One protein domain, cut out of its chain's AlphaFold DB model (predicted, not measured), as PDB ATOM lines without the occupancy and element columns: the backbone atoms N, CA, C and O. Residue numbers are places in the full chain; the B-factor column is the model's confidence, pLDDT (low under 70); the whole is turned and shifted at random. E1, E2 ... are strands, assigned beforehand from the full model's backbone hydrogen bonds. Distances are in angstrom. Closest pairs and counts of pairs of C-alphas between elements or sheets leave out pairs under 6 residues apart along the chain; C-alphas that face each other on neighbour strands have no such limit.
ATOM      1  N   ILE A  25     -47.401  48.078 -42.736       92.56
ATOM      2  CA  ILE A  25     -46.073  47.609 -42.319       92.56
ATOM      3  C   ILE A  25     -46.171  46.155 -41.881       92.56
ATOM      4  O   ILE A  25     -47.059  45.797 -41.104       92.56
ATOM      5  N   GLN A  26     -45.222  45.334 -42.328       91.81
ATOM      6  CA  GLN A  26     -45.079  43.941 -41.905       91.81
ATOM      7  C   GLN A  26     -43.604  43.603 -41.664       91.81
ATOM      8  O   GLN A  26     -42.737  44.026 -42.431       91.81
ATOM      9  N   PHE A  27     -43.296  42.833 -40.615       90.81
ATOM     10  CA  PHE A  27     -41.956  42.263 -40.475       90.81
ATOM     11  C   PHE A  27     -41.845  41.042 -41.377       90.81
ATOM     12  O   PHE A  27     -42.592  40.079 -41.226       90.81
ATOM     13  N   VAL A  28     -40.884  41.045 -42.293       90.12
ATOM     14  CA  VAL A  28     -40.711  39.941 -43.241       90.12
ATOM     15  C   VAL A  28     -39.706  38.945 -42.685       90.12
ATOM     16  O   VAL A  28     -38.663  39.313 -42.146       90.12
ATOM     17  N   GLN A  29     -40.007  37.660 -42.835       85.94
ATOM     18  CA  GLN A  29     -39.069  36.603 -42.492       85.94
ATOM     19  C   GLN A  29     -37.889  36.632 -43.476       85.94
ATOM     20  O   GLN A  29     -38.066  36.528 -44.690       85.94
ATOM     21  N   SER A  30     -36.668  36.763 -42.963       78.50
ATOM     22  CA  SER A  30     -35.464  36.682 -43.787       78.50
ATOM     23  C   SER A  30     -35.328  35.286 -44.386       78.50
ATOM     24  O   SER A  30     -35.347  34.292 -43.664       78.50
ATOM     25  N   SER A  31     -35.120  35.197 -45.698       78.31
ATOM     26  CA  SER A  31     -34.864  33.923 -46.381       78.31
ATOM     27  C   SER A  31     -33.539  33.274 -45.966       78.31
ATOM     28  O   SER A  31     -33.371  32.070 -46.139       78.31
ATOM     29  N   GLN A  32     -32.604  34.053 -45.409       73.44
ATOM     30  CA  GLN A  32     -31.300  33.563 -44.959       73.44
ATOM     31  C   GLN A  32     -31.374  32.889 -43.589       73.44
ATOM     32  O   GLN A  32     -30.732  31.867 -43.369       73.44
ATOM     33  N   THR A  33     -32.131  33.475 -42.660       69.94
ATOM     34  CA  THR A  33     -32.193  33.007 -41.267       69.94
ATOM     35  C   THR A  33     -33.492  32.280 -40.945       69.94
ATOM     36  O   THR A  33     -33.550  31.548 -39.964       69.94
ATOM     37  N   GLY A  34     -34.539  32.473 -41.749       76.94
ATOM     38  CA  GLY A  34     -35.890  32.041 -41.415       76.94
ATOM     39  C   GLY A  34     -36.479  32.813 -40.231       76.94
ATOM     40  O   GLY A  34     -37.363  32.286 -39.564       76.94
ATOM     41  N   LEU A  35     -36.015  34.033 -39.937       77.06
ATOM     42  CA  LEU A  35     -36.454  34.817 -38.773       77.06
ATOM     43  C   LEU A  35     -36.968  36.197 -39.183       77.06
ATOM     44  O   LEU A  35     -36.448  36.790 -40.128       77.06
ATOM     45  N   HIS A  36     -37.940  36.726 -38.438       83.94
ATOM     46  CA  HIS A  36     -38.399  38.115 -38.581       83.94
ATOM     47  C   HIS A  36     -37.379  39.103 -38.001       83.94
ATOM     48  O   HIS A  36     -37.062  40.117 -38.620       83.94
ATOM     49  N   VAL A  37     -36.817  38.770 -36.833       85.25
ATOM     50  CA  VAL A  37     -35.741  39.523 -36.183       85.25
ATOM     51  C   VAL A  37     -34.628  38.557 -35.797       85.25
ATOM     52  O   VAL A  37     -34.861  37.530 -35.163       85.25
ATOM     53  N   ALA A  38     -33.403  38.890 -36.181       84.81
ATOM     54  CA  ALA A  38     -32.207  38.129 -35.877       84.81
ATOM     55  C   ALA A  38     -31.314  38.903 -34.900       84.81
ATOM     56  O   ALA A  38     -31.033  40.091 -35.085       84.81
ATOM     57  N   LEU A  39     -30.845  38.198 -33.873       86.19
ATOM     58  CA  LEU A  39     -29.891  38.692 -32.887       86.19
ATOM     59  C   LEU A  39     -28.529  38.053 -33.162       86.19
ATOM     60  O   LEU A  39     -28.425  36.829 -33.191       86.19
ATOM     61  N   GLN A  40     -27.486  38.866 -33.323       84.56
ATOM     62  CA  GLN A  40     -26.110  38.386 -33.413       84.56
ATOM     63  C   GLN A  40     -25.287  38.923 -32.229       84.56
ATOM     64  O   GLN A  40     -25.116  40.144 -32.105       84.56
ATOM     65  N   PRO A  41     -24.768  38.050 -31.349       84.19
ATOM     66  CA  PRO A  41     -23.945  38.465 -30.223       84.19
ATOM     67  C   PRO A  41     -22.524  38.846 -30.649       84.19
ATOM     68  O   PRO A  41     -21.853  38.117 -31.374       84.19
ATOM     69  N   PHE A  42     -22.048  39.969 -30.116       85.81
ATOM     70  CA  PHE A  42     -20.638  40.351 -30.064       85.81
ATOM     71  C   PHE A  42     -20.209  40.492 -28.593       85.81
ATOM     72  O   PHE A  42     -21.000  40.267 -27.663       85.81
ATOM     73  N   ASP A  43     -18.945  40.850 -28.363       85.75
ATOM     74  CA  ASP A  43     -18.403  40.985 -27.012       85.75
ATOM     75  C   ASP A  43     -19.130  42.081 -26.218       85.75
ATOM     76  O   ASP A  43     -19.641  41.829 -25.124       85.75
ATOM     77  N   ASP A  44     -19.209  43.293 -26.756       85.88
ATOM     78  CA  ASP A  44     -19.717  44.489 -26.070       85.88
ATOM     79  C   ASP A  44     -21.112  44.934 -26.541       85.88
ATOM     80  O   ASP A  44     -21.726  45.814 -25.936       85.88
ATOM     81  N   HIS A  45     -21.636  44.328 -27.605       89.69
ATOM     82  CA  HIS A  45     -22.906  44.711 -28.210       89.69
ATOM     83  C   HIS A  45     -23.650  43.516 -28.808       89.69
ATOM     84  O   HIS A  45     -23.097  42.428 -28.973       89.69
ATOM     85  N   TYR A  46     -24.911  43.741 -29.158       88.31
ATOM     86  CA  TYR A  46     -25.629  42.911 -30.113       88.31
ATOM     87  C   TYR A  46     -25.762  43.653 -31.438       88.31
ATOM     88  O   TYR A  46     -25.874  44.884 -31.469       88.31
ATOM     89  N   ARG A  47     -25.782  42.902 -32.534       89.12
ATOM     90  CA  ARG A  47     -26.292  43.386 -33.813       89.12
ATOM     91  C   ARG A  47     -27.698  42.834 -34.002       89.12
ATOM     92  O   ARG A  47     -27.889  41.622 -33.972       89.12
ATOM     93  N   ILE A  48     -28.662  43.732 -34.161       90.12
ATOM     94  CA  ILE A  48     -30.057  43.399 -34.447       90.12
ATOM     95  C   ILE A  48     -30.267  43.572 -35.935       90.12
ATOM     96  O   ILE A  48     -29.966  44.646 -36.450       90.12
ATOM     97  N   TYR A  49     -30.805  42.558 -36.594       89.00
ATOM     98  CA  TYR A  49     -31.169  42.611 -38.001       89.00
ATOM     99  C   TYR A  49     -32.633  42.241 -38.187       89.00
ATOM    100  O   TYR A  49     -33.103  41.281 -37.581       89.00
ATOM    101  N   PHE A  50     -33.346  42.963 -39.041       90.44
ATOM    102  CA  PHE A  50     -34.714  42.616 -39.417       90.44
ATOM    103  C   PHE A  50     -35.064  43.159 -40.798       90.44
ATOM    104  O   PHE A  50     -34.435  44.102 -41.290       90.44
ATOM    105  N   LEU A  51     -36.081  42.557 -41.410       91.38
ATOM    106  CA  LEU A  51     -36.689  43.046 -42.640       91.38
ATOM    107  C   LEU A  51     -38.059  43.642 -42.330       91.38
ATOM    108  O   LEU A  51     -38.835  43.040 -41.590       91.38
ATOM    109  N   ALA A  52     -38.377  44.787 -42.923       93.31
ATOM    110  CA  ALA A  52     -39.729  45.329 -42.904       93.31
ATOM    111  C   ALA A  52     -40.191  45.645 -44.325       93.31
ATOM    112  O   ALA A  52     -39.473  46.296 -45.083       93.31
ATOM    113  N   GLN A  53     -41.384  45.171 -44.659       94.62
ATOM    114  CA  GLN A  53     -42.116  45.541 -45.861       94.62
ATOM    115  C   GLN A  53     -42.994  46.741 -45.541       94.62
ATOM    116  O   GLN A  53     -43.621  46.780 -44.478       94.62
ATOM    117  N   VAL A  54     -43.005  47.714 -46.446       94.06
ATOM    118  CA  VAL A  54     -43.783  48.941 -46.323       94.06
ATOM    119  C   VAL A  54     -44.626  49.117 -47.576       94.06
ATOM    120  O   VAL A  54     -44.093  49.369 -48.656       94.06
ATOM    121  N   GLY A  55     -45.937  48.983 -47.403       92.19
ATOM    122  CA  GLY A  55     -46.947  49.128 -48.434       92.19
ATOM    123  C   GLY A  55     -47.724  50.439 -48.349       92.19
ATOM    124  O   GLY A  55     -47.799  51.074 -47.291       92.19
ATOM    125  N   ASP A  56     -48.295  50.834 -49.488       90.62
ATOM    126  CA  ASP A  56     -49.149  52.018 -49.667       90.62
ATOM    127  C   ASP A  56     -48.562  53.334 -49.102       90.62
ATOM    128  O   ASP A  56     -49.268  54.174 -48.532       90.62
ATOM    129  N   TRP A  57     -47.243  53.515 -49.218       93.25
ATOM    130  CA  TRP A  57     -46.520  54.648 -48.631       93.25
ATOM    131  C   TRP A  57     -45.475  55.273 -49.563       93.25
ATOM    132  O   TRP A  57     -44.576  55.971 -49.091       93.25
ATOM    133  N   ALA A  58     -45.571  55.054 -50.877       93.25
ATOM    134  CA  ALA A  58     -44.622  55.599 -51.845       93.25
ATOM    135  C   ALA A  58     -44.490  57.133 -51.761       93.25
ATOM    136  O   ALA A  58     -45.464  57.876 -51.596       93.25
ATOM    137  N   GLY A  59     -43.252  57.619 -51.884       91.56
ATOM    138  CA  GLY A  59     -42.879  59.031 -51.786       91.56
ATOM    139  C   GLY A  59     -42.951  59.611 -50.370       91.56
ATOM    140  O   GLY A  59     -42.907  60.832 -50.202       91.56
ATOM    141  N   ARG A  60     -43.107  58.770 -49.340       92.94
ATOM    142  CA  ARG A  60     -43.176  59.181 -47.932       92.94
ATOM    143  C   ARG A  60     -42.102  58.485 -47.111       92.94
ATOM    144  O   ARG A  60     -41.486  57.515 -47.537       92.94
ATOM    145  N   GLN A  61     -41.872  58.993 -45.905       94.12
ATOM    146  CA  GLN A  61     -40.828  58.484 -45.026       94.12
ATOM    147  C   GLN A  61     -41.394  57.570 -43.938       94.12
ATOM    148  O   GLN A  61     -42.484  57.798 -43.401       94.12
ATOM    149  N   VAL A  62     -40.611  56.556 -43.586       94.38
ATOM    150  CA  VAL A  62     -40.804  55.724 -42.396       94.38
ATOM    151  C   VAL A  62     -39.543  55.754 -41.551       94.38
ATOM    152  O   VAL A  62     -38.439  55.962 -42.063       94.38
ATOM    153  N   PHE A  63     -39.694  55.537 -40.252       94.00
ATOM    154  CA  PHE A  63     -38.563  55.282 -39.377       94.00
ATOM    155  C   PHE A  63     -38.480  53.803 -39.026       94.00
ATOM    156  O   PHE A  63     -39.488  53.104 -38.948       94.00
ATOM    157  N   ALA A  64     -37.265  53.370 -38.730       93.81
ATOM    158  CA  ALA A  64     -36.993  52.173 -37.963       93.81
ATOM    159  C   ALA A  64     -36.210  52.578 -36.713       93.81
ATOM    160  O   ALA A  64     -35.247  53.345 -36.787       93.81
ATOM    161  N   ARG A  65     -36.628  52.090 -35.551       92.25
ATOM    162  CA  ARG A  65     -36.025  52.388 -34.253       92.25
ATOM    163  C   ARG A  65     -35.784  51.089 -33.507       92.25
ATOM    164  O   ARG A  65     -36.613  50.192 -33.542       92.25
ATOM    165  N   ILE A  66     -34.663  51.010 -32.807       91.81
ATOM    166  CA  ILE A  66     -34.426  49.986 -31.796       91.81
ATOM    167  C   ILE A  66     -34.280  50.674 -30.445       91.81
ATOM    168  O   ILE A  66     -33.641  51.724 -30.324       91.81
ATOM    169  N   ARG A  67     -34.898  50.083 -29.431       89.31
ATOM    170  CA  ARG A  67     -34.843  50.523 -28.042       89.31
ATOM    171  C   ARG A  67     -34.401  49.373 -27.167       89.31
ATOM    172  O   ARG A  67     -34.673  48.217 -27.485       89.31
ATOM    173  N   CYS A  68     -33.749  49.699 -26.065       88.31
ATOM    174  CA  CYS A  68     -33.522  48.749 -24.998       88.31
ATOM    175  C   CYS A  68     -33.594  49.412 -23.629       88.31
ATOM    176  O   CYS A  68     -33.217  50.573 -23.475       88.31
ATOM    177  N   GLU A  69     -34.041  48.637 -22.651       87.12
ATOM    178  CA  GLU A  69     -34.093  49.002 -21.241       87.12
ATOM    179  C   GLU A  69     -33.479  47.859 -20.434       87.12
ATOM    180  O   GLU A  69     -33.873  46.702 -20.592       87.12
ATOM    181  N   ALA A  70     -32.497  48.171 -19.589       86.94
ATOM    182  CA  ALA A  70     -31.846  47.190 -18.726       86.94
ATOM    183  C   ALA A  70     -32.143  47.437 -17.249       86.94
ATOM    184  O   ALA A  70     -32.112  48.582 -16.797       86.94
ATOM    185  N   GLY A  71     -32.335  46.352 -16.496       75.56
ATOM    186  CA  GLY A  71     -32.468  46.384 -15.037       75.56
ATOM    187  C   GLY A  71     -33.724  47.099 -14.513       75.56
ATOM    188  O   GLY A  71     -33.585  47.991 -13.668       75.56
ATOM    189  N   PRO A  72     -34.940  46.726 -14.956       61.62
ATOM    190  CA  PRO A  72     -36.168  47.318 -14.430       61.62
ATOM    191  C   PRO A  72     -36.255  47.122 -12.903       61.62
ATOM    192  O   PRO A  72     -36.121  46.010 -12.395       61.62
ATOM    193  N   GLY A  73     -36.454  48.214 -12.153       54.16
ATOM    194  CA  GLY A  73     -36.594  48.194 -10.687       54.16
ATOM    195  C   GLY A  73     -35.303  48.342  -9.863       54.16
ATOM    196  O   GLY A  73     -35.362  48.251  -8.636       54.16
ATOM    197  N   GLN A  74     -34.146  48.596 -10.485       57.28
ATOM    198  CA  GLN A  74     -32.884  48.849  -9.771       57.28
ATOM    199  C   GLN A  74     -32.805  50.272  -9.162       57.28
ATOM    200  O   GLN A  74     -33.344  51.229  -9.736       57.28
ATOM    201  N   PRO A  75     -32.095  50.466  -8.027       42.47
ATOM    202  CA  PRO A  75     -31.821  51.793  -7.476       42.47
ATOM    203  C   PRO A  75     -30.909  52.580  -8.430       42.47
ATOM    204  O   PRO A  75     -29.733  52.260  -8.575       42.47
ATOM    205  N   GLY A  76     -31.456  53.605  -9.083       51.06
ATOM    206  CA  GLY A  76     -30.763  54.380 -10.123       51.06
ATOM    207  C   GLY A  76     -31.542  54.510 -11.436       51.06
ATOM    208  O   GLY A  76     -31.174  55.345 -12.257       51.06
ATOM    209  N   GLY A  77     -32.642  53.762 -11.587       55.62
ATOM    210  CA  GLY A  77     -33.431  53.712 -12.821       55.62
ATOM    211  C   GLY A  77     -32.854  52.714 -13.826       55.62
ATOM    212  O   GLY A  77     -31.669  52.389 -13.776       55.62
ATOM    213  N   GLY A  78     -33.704  52.194 -14.715       63.09
ATOM    214  CA  GLY A  78     -33.249  51.348 -15.814       63.09
ATOM    215  C   GLY A  78     -32.356  52.131 -16.782       63.09
ATOM    216  O   GLY A  78     -32.492  53.346 -16.937       63.09
ATOM    217  N   HIS A  79     -31.422  51.445 -17.439       72.50
ATOM    218  CA  HIS A  79     -30.624  52.060 -18.499       72.50
ATOM    219  C   HIS A  79     -31.398  52.009 -19.815       72.50
ATOM    220  O   HIS A  79     -31.387  50.989 -20.502       72.50
ATOM    221  N   GLU A  80     -32.060  53.113 -20.157       80.38
ATOM    222  CA  GLU A  80     -32.718  53.280 -21.450       80.38
ATOM    223  C   GLU A  80     -31.730  53.721 -22.533       80.38
ATOM    224  O   GLU A  80     -30.903  54.617 -22.344       80.38
ATOM    225  N   TRP A  81     -31.846  53.110 -23.707       85.25
ATOM    226  CA  TRP A  81     -31.096  53.487 -24.896       85.25
ATOM    227  C   TRP A  81     -31.967  53.311 -26.138       85.25
ATOM    228  O   TRP A  81     -32.761  52.376 -26.233       85.25
ATOM    229  N   ALA A  82     -31.814  54.213 -27.105       86.81
ATOM    230  CA  ALA A  82     -32.521  54.144 -28.373       86.81
ATOM    231  C   ALA A  82     -31.649  54.660 -29.515       86.81
ATOM    232  O   ALA A  82     -30.897  55.623 -29.358       86.81
ATOM    233  N   THR A  83     -31.813  54.071 -30.694       88.75
ATOM    234  CA  THR A  83     -31.316  54.645 -31.945       88.75
ATOM    235  C   THR A  83     -32.344  54.450 -33.046       88.75
ATOM    236  O   THR A  83     -33.153  53.525 -32.996       88.75
ATOM    237  N   SER A  84     -32.334  55.338 -34.032       91.19
ATOM    238  CA  SER A  84     -33.306  55.319 -35.121       91.19
ATOM    239  C   SER A  84     -32.666  55.712 -36.440       91.19
ATOM    240  O   SER A  84     -31.635  56.383 -36.479       91.19
ATOM    241  N   THR A  85     -33.296  55.280 -37.520       92.12
ATOM    242  CA  THR A  85     -32.972  55.650 -38.890       92.12
ATOM    243  C   THR A  85     -34.267  55.934 -39.639       92.12
ATOM    244  O   THR A  85     -35.325  55.432 -39.259       92.12
ATOM    245  N   ILE A  86     -34.189  56.760 -40.674       93.62
ATOM    246  CA  ILE A  86     -35.332  57.171 -41.488       93.62
ATOM    247  C   ILE A  86     -35.008  56.813 -42.932       93.62
ATOM    248  O   ILE A  86     -33.892  57.061 -43.395       93.62
ATOM    249  N   VAL A  87     -35.983  56.240 -43.628       93.56
ATOM    250  CA  VAL A  87     -35.896  55.928 -45.054       93.56
ATOM    251  C   VAL A  87     -37.084  56.521 -45.790       93.56
ATOM    252  O   VAL A  87     -38.163  56.682 -45.224       93.56
ATOM    253  N   GLU A  88     -36.867  56.856 -47.054       95.00
ATOM    254  CA  GLU A  88     -37.929  57.218 -47.984       95.00
ATOM    255  C   GLU A  88     -38.374  55.961 -48.727       95.00
ATOM    256  O   GLU A  88     -37.542  55.225 -49.252       95.00
ATOM    257  N   VAL A  89     -39.676  55.705 -48.722       93.12
ATOM    258  CA  VAL A  89     -40.310  54.598 -49.433       93.12
ATOM    259  C   VAL A  89     -40.477  55.024 -50.885       93.12
ATOM    260  O   VAL A  89     -41.112  56.037 -51.169       93.12
ATOM    261  N   GLU A  90     -39.906  54.270 -51.812       91.31
ATOM    262  CA  GLU A  90     -39.946  54.589 -53.238       91.31
ATOM    263  C   GLU A  90     -41.140  53.936 -53.936       91.31
ATOM    264  O   GLU A  90     -41.676  54.501 -54.890       91.31
ATOM    265  N   THR A  91     -41.556  52.751 -53.480       91.19
ATOM    266  CA  THR A  91     -42.715  52.033 -54.031       91.19
ATOM    267  C   THR A  91     -43.643  51.519 -52.941       91.19
ATOM    268  O   THR A  91     -43.208  51.303 -51.816       91.19
ATOM    269  N   ASP A  92     -44.913  51.296 -53.284       89.38
ATOM    270  CA  ASP A  92     -45.964  50.818 -52.371       89.38
ATOM    271  C   ASP A  92     -45.802  49.340 -51.952       89.38
ATOM    272  O   ASP A  92     -46.784  48.699 -51.593       89.38
ATOM    273  N   ASP A  93     -44.587  48.790 -52.024       92.19
ATOM    274  CA  ASP A  93     -44.267  47.410 -51.638       92.19
ATOM    275  C   ASP A  93     -42.771  47.223 -51.295       92.19
ATOM    276  O   ASP A  93     -42.153  46.195 -51.583       92.19
ATOM    277  N   ASP A  94     -42.123  48.249 -50.735       91.44
ATOM    278  CA  ASP A  94     -40.678  48.202 -50.496       91.44
ATOM    279  C   ASP A  94     -40.305  47.301 -49.320       91.44
ATOM    280  O   ASP A  94     -40.795  47.481 -48.205       91.44
ATOM    281  N   VAL A  95     -39.321  46.421 -49.528       92.62
ATOM    282  CA  VAL A  95     -38.687  45.658 -48.447       92.62
ATOM    283  C   VAL A  95     -37.353  46.289 -48.063       92.62
ATOM    284  O   VAL A  95     -36.423  46.404 -48.870       92.62
ATOM    285  N   TRP A  96     -37.234  46.645 -46.789       92.56
ATOM    286  CA  TRP A  96     -36.052  47.252 -46.196       92.56
ATOM    287  C   TRP A  96     -35.399  46.313 -45.195       92.56
ATOM    288  O   TRP A  96     -36.055  45.764 -44.316       92.56
ATOM    289  N   ALA A  97     -34.083  46.170 -45.300       91.25
ATOM    290  CA  ALA A  97     -33.252  45.540 -44.292       91.25
ATOM    291  C   ALA A  97     -32.659  46.598 -43.366       91.25
ATOM    292  O   ALA A  97     -31.957  47.503 -43.828       91.25
ATOM    293  N   PHE A  98     -32.881  46.427 -42.068       92.00
ATOM    294  CA  PHE A  98     -32.339  47.274 -41.015       92.00
ATOM    295  C   PHE A  98     -31.356  46.486 -40.160       92.00
ATOM    296  O   PHE A  98     -31.589  45.322 -39.838       92.00
ATOM    297  N   SER A  99     -30.257  47.133 -39.783       91.06
ATOM    298  CA  SER A  99     -29.219  46.588 -38.920       91.06
ATOM    299  C   SER A  99     -28.783  47.635 -37.902       91.06
ATOM    300  O   SER A  99     -28.251  48.686 -38.265       91.06
ATOM    301  N   PHE A 100     -28.939  47.325 -36.617       92.06
ATOM    302  CA  PHE A 100     -28.564  48.213 -35.522       92.06
ATOM    303  C   PHE A 100     -27.560  47.562 -34.580       92.06
ATOM    304  O   PHE A 100     -27.689  46.395 -34.218       92.06
ATOM    305  N   ARG A 101     -26.586  48.351 -34.123       91.94
ATOM    306  CA  ARG A 101     -25.715  47.994 -33.003       91.94
ATOM    307  C   ARG A 101     -26.347  48.486 -31.710       91.94
ATOM    308  O   ARG A 101     -26.568  49.685 -31.577       91.94
ATOM    309  N   VAL A 102     -26.587  47.583 -30.764       90.56
ATOM    310  CA  VAL A 102     -27.207  47.903 -29.470       90.56
ATOM    311  C   VAL A 102     -26.364  47.423 -28.295       90.56
ATOM    312  O   VAL A 102     -25.672  46.412 -28.426       90.56
ATOM    313  N   PRO A 103     -26.407  48.102 -27.138       89.31
ATOM    314  CA  PRO A 103     -25.648  47.683 -25.965       89.31
ATOM    315  C   PRO A 103     -25.974  46.249 -25.532       89.31
ATOM    316  O   PRO A 103     -27.134  45.827 -25.544       89.31
ATOM    317  N   LYS A 104     -24.945  45.511 -25.102       87.50
ATOM    318  CA  LYS A 104     -25.088  44.207 -24.446       87.50
ATOM    319  C   LYS A 104     -24.926  44.375 -22.940       87.50
ATOM    320  O   LYS A 104     -23.816  44.525 -22.433       87.50
ATOM    321  N   PHE A 105     -26.033  44.313 -22.209       86.44
ATOM    322  CA  PHE A 105     -26.016  44.415 -20.752       86.44
ATOM    323  C   PHE A 105     -25.635  43.069 -20.156       86.44
ATOM    324  O   PHE A 105     -26.383  42.109 -20.299       86.44
ATOM    325  N   ARG A 106     -24.448  42.969 -19.546       82.88
ATOM    326  CA  ARG A 106     -23.915  41.707 -18.993       82.88
ATOM    327  C   ARG A 106     -24.371  41.404 -17.565       82.88
ATOM    328  O   ARG A 106     -24.235  40.275 -17.122       82.88
ATOM    329  N   GLN A 107     -24.861  42.412 -16.854       83.06
ATOM    330  CA  GLN A 107     -25.169  42.334 -15.421       83.06
ATOM    331  C   GLN A 107     -26.672  42.311 -15.134       83.06
ATOM    332  O   GLN A 107     -27.066  42.155 -13.982       83.06
ATOM    333  N   TRP A 108     -27.499  42.481 -16.165       84.31
ATOM    334  CA  TRP A 108     -28.939  42.651 -16.032       84.31
ATOM    335  C   TRP A 108     -29.674  41.929 -17.147       84.31
ATOM    336  O   TRP A 108     -29.149  41.803 -18.260       84.31
ATOM    337  N   ASP A 109     -30.910  41.558 -16.835       86.81
ATOM    338  CA  ASP A 109     -31.940  41.341 -17.837       86.81
ATOM    339  C   ASP A 109     -32.151  42.645 -18.607       86.81
ATOM    340  O   ASP A 109     -32.108  43.747 -18.036       86.81
ATOM    341  N   ALA A 110     -32.362  42.520 -19.910       88.50
ATOM    342  CA  ALA A 110     -32.631  43.664 -20.761       88.50
ATOM    343  C   ALA A 110     -33.714  43.347 -21.780       88.50
ATOM    344  O   ALA A 110     -33.615  42.375 -22.530       88.50
ATOM    345  N   ALA A 111     -34.724  44.208 -21.827       87.25
ATOM    346  CA  ALA A 111     -35.740  44.192 -22.858       87.25
ATOM    347  C   ALA A 111     -35.258  45.008 -24.060       87.25
ATOM    348  O   ALA A 111     -34.661  46.074 -23.911       87.25
ATOM    349  N   TYR A 112     -35.532  44.503 -25.253       88.81
ATOM    350  CA  TYR A 112     -35.220  45.113 -26.534       88.81
ATOM    351  C   TYR A 112     -36.494  45.180 -27.373       88.81
ATOM    352  O   TYR A 112     -37.338  44.287 -27.314       88.81
ATOM    353  N   GLN A 113     -36.636  46.239 -28.163       89.62
ATOM    354  CA  GLN A 113     -37.824  46.468 -28.977       89.62
ATOM    355  C   GLN A 113     -37.451  47.162 -30.281       89.62
ATOM    356  O   GLN A 113     -36.930  48.280 -30.249       89.62
ATOM    357  N   VAL A 114     -37.725  46.519 -31.418       91.12
ATOM    358  CA  VAL A 114     -37.696  47.171 -32.732       91.12
ATOM    359  C   VAL A 114     -39.075  47.726 -33.059       91.12
ATOM    360  O   VAL A 114     -40.102  47.118 -32.763       91.12
ATOM    361  N   GLU A 115     -39.087  48.899 -33.668       91.88
ATOM    362  CA  GLU A 115     -40.281  49.650 -34.019       91.88
ATOM    363  C   GLU A 115     -40.105  50.179 -35.439       91.88
ATOM    364  O   GLU A 115     -39.058  50.740 -35.768       91.88
ATOM    365  N   VAL A 116     -41.125  50.017 -36.272       93.00
ATOM    366  CA  VAL A 116     -41.181  50.601 -37.613       93.00
ATOM    367  C   VAL A 116     -42.489  51.359 -37.721       93.00
ATOM    368  O   VAL A 116     -43.532  50.821 -37.361       93.00
ATOM    369  N   GLY A 117     -42.452  52.599 -38.185       92.38
ATOM    370  CA  GLY A 117     -43.644  53.443 -38.234       92.38
ATOM    371  C   GLY A 117     -43.505  54.611 -39.199       92.38
ATOM    372  O   GLY A 117     -42.416  54.847 -39.734       92.38
ATOM    373  N   PRO A 118     -44.595  55.350 -39.449       91.44
ATOM    374  CA  PRO A 118     -44.539  56.552 -40.269       91.44
ATOM    375  C   PRO A 118     -43.606  57.587 -39.633       91.44
ATOM    376  O   PRO A 118     -43.661  57.834 -38.430       91.44
ATOM    377  N   TYR A 119     -42.768  58.231 -40.445       90.62
ATOM    378  CA  TYR A 119     -42.018  59.402 -40.004       90.62
ATOM    379  C   TYR A 119     -42.796  60.662 -40.378       90.62
ATOM    380  O   TYR A 119     -43.054  60.915 -41.557       90.62
ATOM    381  N   ARG A 120     -43.190  61.447 -39.372       85.44
ATOM    382  CA  ARG A 120     -43.998  62.661 -39.553       85.44
ATOM    383  C   ARG A 120     -43.216  63.868 -39.050       85.44
ATOM    384  O   ARG A 120     -43.354  64.254 -37.888       85.44
ATOM    385  N   PRO A 121     -42.342  64.452 -39.889       75.75
ATOM    386  CA  PRO A 121     -41.541  65.584 -39.455       75.75
ATOM    387  C   PRO A 121     -42.467  66.717 -38.994       75.75
ATOM    388  O   PRO A 121     -43.530  66.935 -39.570       75.75
ATOM    389  N   TYR A 122     -42.047  67.441 -37.956       69.69
ATOM    390  CA  TYR A 122     -42.773  68.573 -37.355       69.69
ATOM    391  C   TYR A 122     -44.021  68.227 -36.539       69.69
ATOM    392  O   TYR A 122     -44.608  69.128 -35.934       69.69
ATOM    393  N   GLU A 123     -44.402  66.954 -36.445       71.62
ATOM    394  CA  GLU A 123     -45.325  66.530 -35.400       71.62
ATOM    395  C   GLU A 123     -44.605  66.460 -34.060       71.62
ATOM    396  O   GLU A 123     -43.395  66.237 -33.969       71.62
ATOM    397  N   VAL A 124     -45.376  66.659 -32.990       64.88
ATOM    398  CA  VAL A 124     -44.866  66.521 -31.629       64.88
ATOM    399  C   VAL A 124     -44.205  65.156 -31.474       64.88
ATOM    400  O   VAL A 124     -43.105  65.112 -30.943       64.88
ATOM    401  N   ASN A 125     -44.820  64.085 -31.988       69.06
ATOM    402  CA  ASN A 125     -44.270  62.734 -32.009       69.06
ATOM    403  C   ASN A 125     -43.850  62.333 -33.434       69.06
ATOM    404  O   ASN A 125     -44.506  61.537 -34.087       69.06
ATOM    405  N   ASP A 126     -42.758  62.908 -33.932       70.88
ATOM    406  CA  ASP A 126     -42.225  62.620 -35.277       70.88
ATOM    407  C   ASP A 126     -41.869  61.140 -35.536       70.88
ATOM    408  O   ASP A 126     -41.850  60.707 -36.687       70.88
ATOM    409  N   LEU A 127     -41.614  60.374 -34.472       77.44
ATOM    410  CA  LEU A 127     -41.361  58.932 -34.464       77.44
ATOM    411  C   LEU A 127     -42.499  58.193 -33.746       77.44
ATOM    412  O   LEU A 127     -42.280  57.518 -32.727       77.44
ATOM    413  N   ASP A 128     -43.716  58.375 -34.255       73.00
ATOM    414  CA  ASP A 128     -44.911  57.733 -33.727       73.00
ATOM    415  C   ASP A 128     -45.044  56.289 -34.217       73.00
ATOM    416  O   ASP A 128     -45.037  55.995 -35.411       73.00
ATOM    417  N   VAL A 129     -45.207  55.369 -33.273       75.44
ATOM    418  CA  VAL A 129     -45.454  53.953 -33.568       75.44
ATOM    419  C   VAL A 129     -46.925  53.725 -33.948       75.44
ATOM    420  O   VAL A 129     -47.300  52.627 -34.356       75.44
ATOM    421  N   GLN A 130     -47.790  54.737 -33.839       76.88
ATOM    422  CA  GLN A 130     -49.166  54.650 -34.310       76.88
ATOM    423  C   GLN A 130     -49.221  54.327 -35.813       76.88
ATOM    424  O   GLN A 130     -48.638  55.017 -36.645       76.88
ATOM    425  N   GLY A 131     -49.932  53.244 -36.151       75.94
ATOM    426  CA  GLY A 131     -49.955  52.676 -37.506       75.94
ATOM    427  C   GLY A 131     -48.635  52.032 -37.939       75.94
ATOM    428  O   GLY A 131     -48.440  51.766 -39.117       75.94
ATOM    429  N   GLY A 132     -47.736  51.800 -36.987       85.44
ATOM    430  CA  GLY A 132     -46.507  51.049 -37.146       85.44
ATOM    431  C   GLY A 132     -46.624  49.588 -36.722       85.44
ATOM    432  O   GLY A 132     -47.700  49.069 -36.411       85.44
ATOM    433  N   LYS A 133     -45.468  48.930 -36.669       88.25
ATOM    434  CA  LYS A 133     -45.269  47.575 -36.157       88.25
ATOM    435  C   LYS A 133     -44.165  47.555 -35.116       88.25
ATOM    436  O   LYS A 133     -43.207  48.323 -35.179       88.25
ATOM    437  N   VAL A 134     -44.313  46.644 -34.162       87.12
ATOM    438  CA  VAL A 134     -43.375  46.458 -33.057       87.12
ATOM    439  C   VAL A 134     -43.035  44.988 -32.929       87.12
ATOM    440  O   VAL A 134     -43.897  44.129 -33.112       87.12
ATOM    441  N   PHE A 135     -41.783  44.712 -32.589       85.94
ATOM    442  CA  PHE A 135     -41.324  43.389 -32.208       85.94
ATOM    443  C   PHE A 135     -40.399  43.539 -30.997       85.94
ATOM    444  O   PHE A 135     -39.451  44.324 -31.034       85.94
ATOM    445  N   ALA A 136     -40.673  42.807 -29.917       87.00
ATOM    446  CA  ALA A 136     -39.955  42.937 -28.649       87.00
ATOM    447  C   ALA A 136     -39.548  41.579 -28.069       87.00
ATOM    448  O   ALA A 136     -40.231  40.575 -28.263       87.00
ATOM    449  N   TRP A 137     -38.427  41.568 -27.353       86.81
ATOM    450  CA  TRP A 137     -37.881  40.399 -26.665       86.81
ATOM    451  C   TRP A 137     -37.062  40.827 -25.447       86.81
ATOM    452  O   TRP A 137     -36.738  41.999 -25.273       86.81
ATOM    453  N   GLU A 138     -36.710  39.872 -24.602       87.19
ATOM    454  CA  GLU A 138     -35.857  40.060 -23.434       87.19
ATOM    455  C   GLU A 138     -34.666  39.126 -23.560       87.19
ATOM    456  O   GLU A 138     -34.792  37.982 -23.996       87.19
ATOM    457  N   VAL A 139     -33.501  39.634 -23.187       87.69
ATOM    458  CA  VAL A 139     -32.337  38.815 -22.891       87.69
ATOM    459  C   VAL A 139     -32.263  38.722 -21.377       87.69
ATOM    460  O   VAL A 139     -31.791  39.654 -20.724       87.69
ATOM    461  N   ALA A 140     -32.769  37.621 -20.839       85.94
ATOM    462  CA  ALA A 140     -32.711  37.305 -19.425       85.94
ATOM    463  C   ALA A 140     -31.361  36.668 -19.086       85.94
ATOM    464  O   ALA A 140     -30.775  35.962 -19.907       85.94
ATOM    465  N   ARG A 141     -30.861  36.906 -17.879       82.88
ATOM    466  CA  ARG A 141     -29.622  36.325 -17.373       82.88
ATOM    467  C   ARG A 141     -29.886  35.472 -16.158       82.88
ATOM    468  O   ARG A 141     -30.621  35.856 -15.250       82.88
ATOM    469  N   ASP A 142     -29.255  34.310 -16.128       80.38
ATOM    470  CA  ASP A 142     -29.277  33.473 -14.941       80.38
ATOM    471  C   ASP A 142     -28.185  33.875 -13.931       80.38
ATOM    472  O   ASP A 142     -27.402  34.807 -14.133       80.38
ATOM    473  N   GLN A 143     -28.135  33.159 -12.805       75.56
ATOM    474  CA  GLN A 143     -27.146  33.400 -11.748       75.56
ATOM    475  C   GLN A 143     -25.708  33.055 -12.165       75.56
ATOM    476  O   GLN A 143     -24.768  33.519 -11.519       75.56
ATOM    477  N   ALA A 144     -25.530  32.246 -13.213       76.38
ATOM    478  CA  ALA A 144     -24.231  31.924 -13.795       76.38
ATOM    479  C   ALA A 144     -23.778  32.978 -14.827       76.38
ATOM    480  O   ALA A 144     -22.600  33.021 -15.182       76.38
ATOM    481  N   GLY A 145     -24.681  33.874 -15.243       70.44
ATOM    482  CA  GLY A 145     -24.446  34.911 -16.245       70.44
ATOM    483  C   GLY A 145     -24.783  34.476 -17.673       70.44
ATOM    484  O   GLY A 145     -24.593  35.276 -18.603       70.44
ATOM    485  N   ASP A 146     -25.303  33.258 -17.843       77.00
ATOM    486  CA  ASP A 146     -25.757  32.741 -19.127       77.00
ATOM    487  C   ASP A 146     -26.997  33.511 -19.582       77.00
ATOM    488  O   ASP A 146     -27.828  33.939 -18.776       77.00
ATOM    489  N   ALA A 147     -27.076  33.760 -20.889       81.44
ATOM    490  CA  ALA A 147     -28.148  34.533 -21.495       81.44
ATOM    491  C   ALA A 147     -29.209  33.603 -22.088       81.44
ATOM    492  O   ALA A 147     -28.885  32.687 -22.837       81.44
ATOM    493  N   ASP A 148     -30.468  33.898 -21.795       84.44
ATOM    494  CA  ASP A 148     -31.640  33.235 -22.348       84.44
ATOM    495  C   ASP A 148     -32.534  34.277 -23.025       84.44
ATOM    496  O   ASP A 148     -32.768  35.359 -22.481       84.44
ATOM    497  N   ILE A 149     -33.009  33.979 -24.232       83.19
ATOM    498  CA  ILE A 149     -33.801  34.919 -25.032       83.19
ATOM    499  C   ILE A 149     -35.265  34.529 -24.930       83.19
ATOM    500  O   ILE A 149     -35.640  33.400 -25.238       83.19
ATOM    501  N   ARG A 150     -36.103  35.485 -24.534       82.31
ATOM    502  CA  ARG A 150     -37.519  35.245 -24.259       82.31
ATOM    503  C   ARG A 150     -38.402  36.252 -24.971       82.31
ATOM    504  O   ARG A 150     -38.045  37.415 -25.134       82.31
ATOM    505  N   ASP A 151     -39.585  35.799 -25.359       76.06
ATOM    506  CA  ASP A 151     -40.669  36.620 -25.915       76.06
ATOM    507  C   ASP A 151     -41.798  36.884 -24.897       76.06
ATOM    508  O   ASP A 151     -42.751  37.634 -25.144       76.06
ATOM    509  N   THR A 152     -41.665  36.276 -23.720       76.88
ATOM    510  CA  THR A 152     -42.599  36.321 -22.604       76.88
ATOM    511  C   THR A 152     -41.830  36.318 -21.286       76.88
ATOM    512  O   THR A 152     -40.794  35.666 -21.148       76.88
ATOM    513  N   ARG A 153     -42.330  37.069 -20.304       76.38
ATOM    514  CA  ARG A 153     -41.791  37.055 -18.940       76.38
ATOM    515  C   ARG A 153     -42.272  35.805 -18.190       76.38
ATOM    516  O   ARG A 153     -43.272  35.205 -18.589       76.38
ATOM    517  N   PRO A 154     -41.628  35.423 -17.069       76.69
ATOM    518  CA  PRO A 154     -42.033  34.255 -16.278       76.69
ATOM    519  C   PRO A 154     -43.481  34.281 -15.764       76.69
ATOM    520  O   PRO A 154     -44.058  33.230 -15.499       76.69
ATOM    521  N   ASP A 155     -44.080  35.465 -15.628       77.94
ATOM    522  CA  ASP A 155     -45.487  35.649 -15.249       77.94
ATOM    523  C   ASP A 155     -46.469  35.489 -16.430       77.94
ATOM    524  O   ASP A 155     -47.676  35.666 -16.267       77.94
ATOM    525  N   GLY A 156     -45.963  35.164 -17.624       74.56
ATOM    526  CA  GLY A 156     -46.729  35.056 -18.864       74.56
ATOM    527  C   GLY A 156     -47.049  36.402 -19.516       74.56
ATOM    528  O   GLY A 156     -47.685  36.427 -20.574       74.56
ATOM    529  N   SER A 157     -46.622  37.525 -18.927       72.19
ATOM    530  CA  SER A 157     -46.790  38.837 -19.541       72.19
ATOM    531  C   SER A 157     -45.904  38.974 -20.777       72.19
ATOM    532  O   SER A 157     -44.808  38.414 -20.879       72.19
ATOM    533  N   ARG A 158     -46.398  39.734 -21.756       69.50
ATOM    534  CA  ARG A 158     -45.628  40.063 -22.954       69.50
ATOM    535  C   ARG A 158     -44.543  41.070 -22.605       69.50
ATOM    536  O   ARG A 158     -44.764  41.997 -21.822       69.50
ATOM    537  N   ILE A 159     -43.385  40.897 -23.224       74.50
ATOM    538  CA  ILE A 159     -42.315  41.881 -23.145       74.50
ATOM    539  C   ILE A 159     -42.683  43.027 -24.079       74.50
ATOM    540  O   ILE A 159     -42.935  42.827 -25.264       74.50
ATOM    541  N   SER A 160     -42.746  44.227 -23.526       70.75
ATOM    542  CA  SER A 160     -42.877  45.465 -24.278       70.75
ATOM    543  C   SER A 160     -42.206  46.582 -23.496       70.75
ATOM    544  O   SER A 160     -42.185  46.566 -22.261       70.75
ATOM    545  N   LEU A 161     -41.651  47.539 -24.233       72.94
ATOM    546  CA  LEU A 161     -41.212  48.816 -23.694       72.94
ATOM    547  C   LEU A 161     -42.331  49.838 -23.916       72.94
ATOM    548  O   LEU A 161     -42.896  49.881 -25.018       72.94
ATOM    549  N   PRO A 162     -42.659  50.680 -22.919       69.00
ATOM    550  CA  PRO A 162     -43.653  51.732 -23.096       69.00
ATOM    551  C   PRO A 162     -43.250  52.620 -24.274       69.00
ATOM    552  O   PRO A 162     -42.091  53.020 -24.397       69.00
ATOM    553  N   THR A 163     -44.177  52.910 -25.187       64.56
ATOM    554  CA  THR A 163     -43.908  53.808 -26.318       64.56
ATOM    555  C   THR A 163     -43.617  55.209 -25.794       64.56
ATOM    556  O   THR A 163     -44.373  55.722 -24.965       64.56
ATOM    557  N   TRP A 164     -42.549  55.843 -26.278       63.00
ATOM    558  CA  TRP A 164     -42.278  57.235 -25.936       63.00
ATOM    559  C   TRP A 164     -43.305  58.152 -26.595       63.00
ATOM    560  O   TRP A 164     -43.548  58.076 -27.797       63.00
ATOM    561  N   THR A 165     -43.853  59.071 -25.809       61.03
ATOM    562  CA  THR A 165     -44.596  60.216 -26.325       61.03
ATOM    563  C   THR A 165     -43.775  61.464 -26.048       61.03
ATOM    564  O   THR A 165     -43.477  61.789 -24.894       61.03
ATOM    565  N   LYS A 166     -43.393  62.177 -27.110       63.03
ATOM    566  CA  LYS A 166     -42.888  63.546 -26.986       63.03
ATOM    567  C   LYS A 166     -44.024  64.421 -26.449       63.03
ATOM    568  O   LYS A 166     -45.128  64.408 -26.981       63.03
ATOM    569  N   VAL A 167     -43.774  65.168 -25.382       61.66
ATOM    570  CA  VAL A 167     -44.743  66.083 -24.769       61.66
ATOM    571  C   VAL A 167     -44.143  67.488 -24.776       61.66
ATOM    572  O   VAL A 167     -43.092  67.699 -24.160       61.66
ATOM    573  N   PRO A 168     -44.775  68.462 -25.456       62.66
ATOM    574  CA  PRO A 168     -44.332  69.839 -25.433       62.66
ATOM    575  C   PRO A 168     -44.820  70.484 -24.134       62.66
ATOM    576  O   PRO A 168     -46.004  70.465 -23.803       62.66
ATOM    577  N   ILE A 169     -43.892  71.071 -23.393       64.12
ATOM    578  CA  ILE A 169     -44.147  71.896 -22.221       64.12
ATOM    579  C   ILE A 169     -43.922  73.342 -22.654       64.12
ATOM    580  O   ILE A 169     -42.809  73.715 -23.028       64.12
ATOM    581  N   ILE A 170     -44.984  74.148 -22.632       71.31
ATOM    582  CA  ILE A 170     -44.913  75.581 -22.928       71.31
ATOM    583  C   ILE A 170     -44.870  76.334 -21.601       71.31
ATOM    584  O   ILE A 170     -45.879  76.436 -20.907       71.31
ATOM    585  N   GLU A 171     -43.707  76.876 -21.255       59.22
ATOM    586  CA  GLU A 171     -43.485  77.625 -20.016       59.22
ATOM    587  C   GLU A 171     -42.776  78.944 -20.330       59.22
ATOM    588  O   GLU A 171     -41.710  78.964 -20.943       59.22
ATOM    589  N   GLY A 172     -43.381  80.071 -19.937       66.38
ATOM    590  CA  GLY A 172     -42.760  81.395 -20.079       66.38
ATOM    591  C   GLY A 172     -42.426  81.808 -21.520       66.38
ATOM    592  O   GLY A 172     -41.479  82.560 -21.727       66.38
ATOM    593  N   GLY A 173     -43.160  81.303 -22.518       62.78
ATOM    594  CA  GLY A 173     -42.892  81.569 -23.939       62.78
ATOM    595  C   GLY A 173     -41.788  80.699 -24.557       62.78
ATOM    596  O   GLY A 173     -41.447  80.899 -25.719       62.78
ATOM    597  N   GLN A 174     -41.248  79.727 -23.815       46.97
ATOM    598  CA  GLN A 174     -40.333  78.710 -24.332       46.97
ATOM    599  C   GLN A 174     -41.066  77.381 -24.520       46.97
ATOM    600  O   GLN A 174     -41.864  76.978 -23.674       46.97
ATOM    601  N   VAL A 175     -40.762  76.682 -25.615       58.88
ATOM    602  CA  VAL A 175     -41.199  75.300 -25.837       58.88
ATOM    603  C   VAL A 175     -40.069  74.373 -25.407       58.88
ATOM    604  O   VAL A 175     -38.975  74.416 -25.967       58.88
ATOM    605  N   ARG A 176     -40.328  73.534 -24.405       55.44
ATOM    606  CA  ARG A 176     -39.457  72.427 -23.995       55.44
ATOM    607  C   ARG A 176     -40.102  71.120 -24.422       55.44
ATOM    608  O   ARG A 176     -41.313  70.981 -24.328       55.44
ATOM    609  N   VAL A 177     -39.311  70.153 -24.865       50.44
ATOM    610  CA  VAL A 177     -39.814  68.813 -25.188       50.44
ATOM    611  C   VAL A 177     -39.320  67.856 -24.117       50.44
ATOM    612  O   VAL A 177     -38.123  67.809 -23.839       50.44
ATOM    613  N   THR A 178     -40.240  67.114 -23.508       53.16
ATOM    614  CA  THR A 178     -39.914  65.979 -22.641       53.16
ATOM    615  C   THR A 178     -40.428  64.690 -23.267       53.16
ATOM    616  O   THR A 178     -41.361  64.723 -24.068       53.16
ATOM    617  N   TYR A 179     -39.828  63.560 -22.918       53.78
ATOM    618  CA  TYR A 179     -40.303  62.239 -23.311       53.78
ATOM    619  C   TYR A 179     -40.949  61.613 -22.081       53.78
ATOM    620  O   TYR A 179     -40.359  61.622 -21.002       53.78
ATOM    621  N   ARG A 180     -42.185  61.137 -22.219       52.75
ATOM    622  CA  ARG A 180     -42.866  60.387 -21.162       52.75
ATOM    623  C   ARG A 180     -43.252  59.017 -21.685       52.75
ATOM    624  O   ARG A 180     -43.634  58.893 -22.852       52.75
ATOM    625  N   ASP A 181     -43.196  58.030 -20.801       55.59
ATOM    626  CA  ASP A 181     -43.845  56.746 -21.021       55.59
ATOM    627  C   ASP A 181     -45.314  56.996 -21.322       55.59
ATOM    628  O   ASP A 181     -45.985  57.740 -20.599       55.59
ATOM    629  N   GLY A 182     -45.772  56.443 -22.444       44.72
ATOM    630  CA  GLY A 182     -47.091  56.659 -23.020       44.72
ATOM    631  C   GLY A 182     -48.238  56.247 -22.099       44.72
ATOM    632  O   GLY A 182     -48.905  55.246 -22.328       44.72
ATOM    633  N   VAL A 183     -48.535  57.079 -21.105       38.66
ATOM    634  CA  VAL A 183     -49.874  57.273 -20.545       38.66
ATOM    635  C   VAL A 183     -50.424  58.570 -21.154       38.66
ATOM    636  O   VAL A 183     -50.813  59.507 -20.461       38.66
ATOM    637  N   GLY A 184     -50.342  58.677 -22.482       34.69
ATOM    638  CA  GLY A 184     -50.860  59.790 -23.273       34.69
ATOM    639  C   GLY A 184     -52.120  59.356 -24.009       34.69
ATOM    640  O   GLY A 184     -52.185  58.240 -24.511       34.69
ATOM    641  N   TYR A 185     -53.138  60.212 -24.009       31.61
ATOM    642  CA  TYR A 185     -54.455  59.946 -24.584       31.61
ATOM    643  C   TYR A 185     -54.503  60.377 -26.069       31.61
ATOM    644  O   TYR A 185     -53.988  61.452 -26.379       31.61
ATOM    645  N   PRO A 186     -55.177  59.628 -26.964       40.03
ATOM    646  CA  PRO A 186     -55.790  58.333 -26.695       40.03
ATOM    647  C   PRO A 186     -54.711  57.279 -26.415       40.03
ATOM    648  O   PRO A 186     -53.621  57.373 -26.975       40.03
ATOM    649  N   PRO A 187     -54.995  56.301 -25.534       34.16
ATOM    650  CA  PRO A 187     -54.034  55.256 -25.214       34.16
ATOM    651  C   PRO A 187     -53.541  54.608 -26.515       34.16
ATOM    652  O   PRO A 187     -54.370  54.389 -27.412       34.16
ATOM    653  N   PRO A 188     -52.236  54.301 -26.640       37.88
ATOM    654  CA  PRO A 188     -51.727  53.598 -27.806       37.88
ATOM    655  C   PRO A 188     -52.574  52.343 -28.015       37.88
ATOM    656  O   PRO A 188     -52.754  51.529 -27.103       37.88
ATOM    657  N   ARG A 189     -53.178  52.218 -29.202       33.06
ATOM    658  CA  ARG A 189     -53.901  50.995 -29.557       33.06
ATOM    659  C   ARG A 189     -52.883  49.850 -29.541       33.06
ATOM    660  O   ARG A 189     -51.779  50.054 -30.045       33.06
ATOM    661  N   PRO A 190     -53.218  48.670 -28.986       31.41
ATOM    662  CA  PRO A 190     -52.320  47.525 -29.002       31.41
ATOM    663  C   PRO A 190     -51.875  47.245 -30.439       31.41
ATOM    664  O   PRO A 190     -52.698  46.911 -31.291       31.41
ATOM    665  N   VAL A 191     -50.588  47.432 -30.722       34.97
ATOM    666  CA  VAL A 191     -50.003  47.047 -32.007       34.97
ATOM    667  C   VAL A 191     -49.838  45.524 -31.983       34.97
ATOM    668  O   VAL A 191     -49.343  45.001 -30.980       34.97
ATOM    669  N   PRO A 192     -50.259  44.786 -33.027       32.50
ATOM    670  CA  PRO A 192     -50.023  43.350 -33.097       32.50
ATOM    671  C   PRO A 192     -48.514  43.081 -33.073       32.50
ATOM    672  O   PRO A 192     -47.807  43.463 -34.006       32.50
ATOM    673  N   LEU A 193     -48.042  42.465 -31.990       32.84
ATOM    674  CA  LEU A 193     -46.675  41.972 -31.839       32.84
ATOM    675  C   LEU A 193     -46.564  40.629 -32.568       32.84
ATOM    676  O   LEU A 193     -47.345  39.712 -32.305       32.84
ATOM    677  N   GLU A 194     -45.604  40.524 -33.477       39.47
ATOM    678  CA  GLU A 194     -45.193  39.263 -34.107       39.47
ATOM    679  C   GLU A 194     -43.969  38.710 -33.346       39.47
ATOM    680  O   GLU A 194     -43.247  39.487 -32.723       39.47
ATOM    681  N   PHE A 195     -43.770  37.383 -33.313       38.59
ATOM    682  CA  PHE A 195     -42.783  36.712 -32.441       38.59
ATOM    683  C   PHE A 195     -41.843  35.773 -33.213       38.59
ATOM    684  O   PHE A 195     -42.221  35.209 -34.238       38.59
ATOM    685  N   GLY A 196     -40.634  35.573 -32.673       35.72
ATOM    686  CA  GLY A 196     -39.595  34.668 -33.184       35.72
ATOM    687  C   GLY A 196     -38.193  35.293 -33.192       35.72
ATOM    688  O   GLY A 196     -37.830  35.962 -34.156       35.72
ATOM    689  N   VAL A 197     -37.408  35.075 -32.131       37.88
ATOM    690  CA  VAL A 197     -35.963  35.375 -32.096       37.88
ATOM    691  C   VAL A 197     -35.216  34.056 -31.981       37.88
ATOM    692  O   VAL A 197     -35.532  33.245 -31.116       37.88
ATOM    693  N   VAL A 198     -34.208  33.852 -32.819       46.34
ATOM    694  CA  VAL A 198     -33.176  32.832 -32.604       46.34
ATOM    695  C   VAL A 198     -31.835  33.491 -32.916       46.34
ATOM    696  O   VAL A 198     -31.755  34.341 -33.807       46.34
ATOM    697  N   GLU A 199     -30.790  33.157 -32.158       44.44
ATOM    698  CA  GLU A 199     -29.430  33.586 -32.483       44.44
ATOM    699  C   GLU A 199     -29.098  33.163 -33.918       44.44
ATOM    700  O   GLU A 199     -29.127  31.979 -34.259       44.44
ATOM    701  N   ALA A 200     -28.820  34.137 -34.779       41.28
ATOM    702  CA  ALA A 200     -28.421  33.860 -36.149       41.28
ATOM    703  C   ALA A 200     -26.892  33.818 -36.246       41.28
ATOM    704  O   ALA A 200     -26.185  34.588 -35.589       41.28
ATOM    705  N   GLY A 201     -26.390  32.928 -37.106       42.09
ATOM    706  CA  GLY A 201     -24.992  32.908 -37.535       42.09
ATOM    707  C   GLY A 201     -24.559  34.210 -38.238       42.09
ATOM    708  O   GLY A 201     -25.324  35.173 -38.309       42.09
ATOM    709  N   PRO A 202     -23.317  34.281 -38.751       43.03
ATOM    710  CA  PRO A 202     -22.749  35.517 -39.290       43.03
ATOM    711  C   PRO A 202     -23.621  36.126 -40.398       43.03
ATOM    712  O   PRO A 202     -23.957  35.450 -41.367       43.03
ATOM    713  N   MET A 203     -23.972  37.408 -40.250       54.72
ATOM    714  CA  MET A 203     -24.730  38.175 -41.245       54.72
ATOM    715  C   MET A 203     -23.787  39.030 -42.102       54.72
ATOM    716  O   MET A 203     -22.949  39.764 -41.569       54.72
ATOM    717  N   ASP A 204     -23.930  38.946 -43.428       46.66
ATOM    718  CA  ASP A 204     -23.097  39.680 -44.385       46.66
ATOM    719  C   ASP A 204     -23.412  41.188 -44.391       46.66
ATOM    720  O   ASP A 204     -24.515  41.619 -44.735       46.66
ATOM    721  N   GLY A 205     -22.394  42.003 -44.089       48.72
ATOM    722  CA  GLY A 205     -22.365  43.447 -44.355       48.72
ATOM    723  C   GLY A 205     -22.532  44.365 -43.135       48.72
ATOM    724  O   GLY A 205     -23.328  44.129 -42.235       48.72
ATOM    725  N   GLU A 206     -21.768  45.463 -43.122       48.91
ATOM    726  CA  GLU A 206     -21.816  46.535 -42.105       48.91
ATOM    727  C   GLU A 206     -22.883  47.612 -42.379       48.91
ATOM    728  O   GLU A 206     -23.016  48.570 -41.616       48.91
ATOM    729  N   ARG A 207     -23.636  47.519 -43.485       54.75
ATOM    730  CA  ARG A 207     -24.606  48.564 -43.843       54.75
ATOM    731  C   ARG A 207     -25.791  48.545 -42.879       54.75
ATOM    732  O   ARG A 207     -26.502  47.553 -42.789       54.75
ATOM    733  N   MET A 208     -26.017  49.680 -42.213       66.19
ATOM    734  CA  MET A 208     -27.109  49.847 -41.248       66.19
ATOM    735  C   MET A 208     -28.496  49.753 -41.890       66.19
ATOM    736  O   MET A 208     -29.436  49.339 -41.225       66.19
ATOM    737  N   VAL A 209     -28.637  50.138 -43.163       78.06
ATOM    738  CA  VAL A 209     -29.917  50.101 -43.880       78.06
ATOM    739  C   VAL A 209     -29.687  49.821 -45.363       78.06
ATOM    740  O   VAL A 209     -28.758  50.376 -45.959       78.06
ATOM    741  N   ARG A 210     -30.520  48.973 -45.975       83.25
ATOM    742  CA  ARG A 210     -30.572  48.792 -47.436       83.25
ATOM    743  C   ARG A 210     -31.965  48.369 -47.900       83.25
ATOM    744  O   ARG A 210     -32.617  47.581 -47.225       83.25
ATOM    745  N   ARG A 211     -32.370  48.817 -49.085       83.25
ATOM    746  CA  ARG A 211     -33.511  48.252 -49.820       83.25
ATOM    747  C   ARG A 211     -33.125  46.879 -50.387       83.25
ATOM    748  O   ARG A 211     -31.961  46.685 -50.752       83.25
ATOM    749  N   VAL A 212     -34.050  45.919 -50.385       79.88
ATOM    750  CA  VAL A 212     -33.755  44.497 -50.660       79.88
ATOM    751  C   VAL A 212     -34.308  43.992 -51.994       79.88
ATOM    752  O   VAL A 212     -33.787  42.977 -52.439       79.88
TER     753      VAL A 212
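What this domain is: This is residues 25 to 212 of the 213 residues of an uncharacterized protein of Tautonia plasticadhaerens (UniProt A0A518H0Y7). Two strongly twisted sheets lie face to face as a sandwich, a branched sheet of E1, E2, E3, E6, E12 and E13 against a sheet of E5, E4, E7, E8 and E9, with their strands at 25 degrees to each other. A separate two-strand hairpin, E10 and E11, reaches away from this sandwich, and a long link leads from it back to E12. The printed part has 188 residues with thirteen named strands, E1 to E13 in chain order, and no named helix; the class is all strand. The five-strand sheet is antiparallel in the order E5, E4, E7, E8, E9, and the branched sheet is mixed. The whole is compact, with a radius of gyration of the C-alphas of 17.1 A and spans of 53 by 45 by 30 A.

How they stand to each other: In the branched sheet E3, residues 45 to 55, has E6, residues 93 to 103, on one side, antiparallel, with N 48 and O 100 2.8 A apart. On the other side of E3 lie E2, residues 37 to 41, which forms a hairpin with it (N 38 to O 49, 2.8 A), and E1, residues 25 to 28 (N 28 to O 51, 2.9 A), both antiparallel to it. E12, residues 197 to 199, is parallel to E2, with no N and O pair within hydrogen-bond range. E13, residues 209 to 211, is antiparallel to E6, with N 97 and O 210 2.8 A apart. In the other sheet E4, residues 60 to 70, and E5, residues 79 to 89, form a hairpin (N 64 to O 85, 2.9 A). E7, residues 110 to 118, is antiparallel to E4 (N 65 to O 115, 2.8 A). E7, E8, residues 133 to 141, and E9, residues 147 to 150, form a meander, each strand the antiparallel neighbour of the one before, with N 112 to O 137 at 2.8 A and N 140 to O 148 at 2.8 A. Between the sheets, the closest C-alphas of E4 and E6 are those of Ile 66 and Phe 100, 7.2 A apart. E10, residues 164 to 171, and E11, residues 174 to 181, form an antiparallel hairpin (N 167 to O 178, 2.8 A); E10 and E7 are apart.

Where its parts are: E1 begins at C-alpha 25, (-46.073, 47.609, -42.319). E4 is 33.5 A long, E5 32.5 A, and E3 and E6 31.7 A each. E13 ends at C-alpha 211, (-33.511, 48.252, -49.820).

The domain as a whole: The C-alphas of Gln 32 and Gly 172 are the two farthest apart, at 55.1 A. The printed part has no cut. The links E7 to E8, E9 to E10 and E11 to E12 are long. Mean pLDDT of the printed part is 75.0, and 58 residues are under 70, among them residues 72 to 78, residues 162 to 169 and residues 171 to 208.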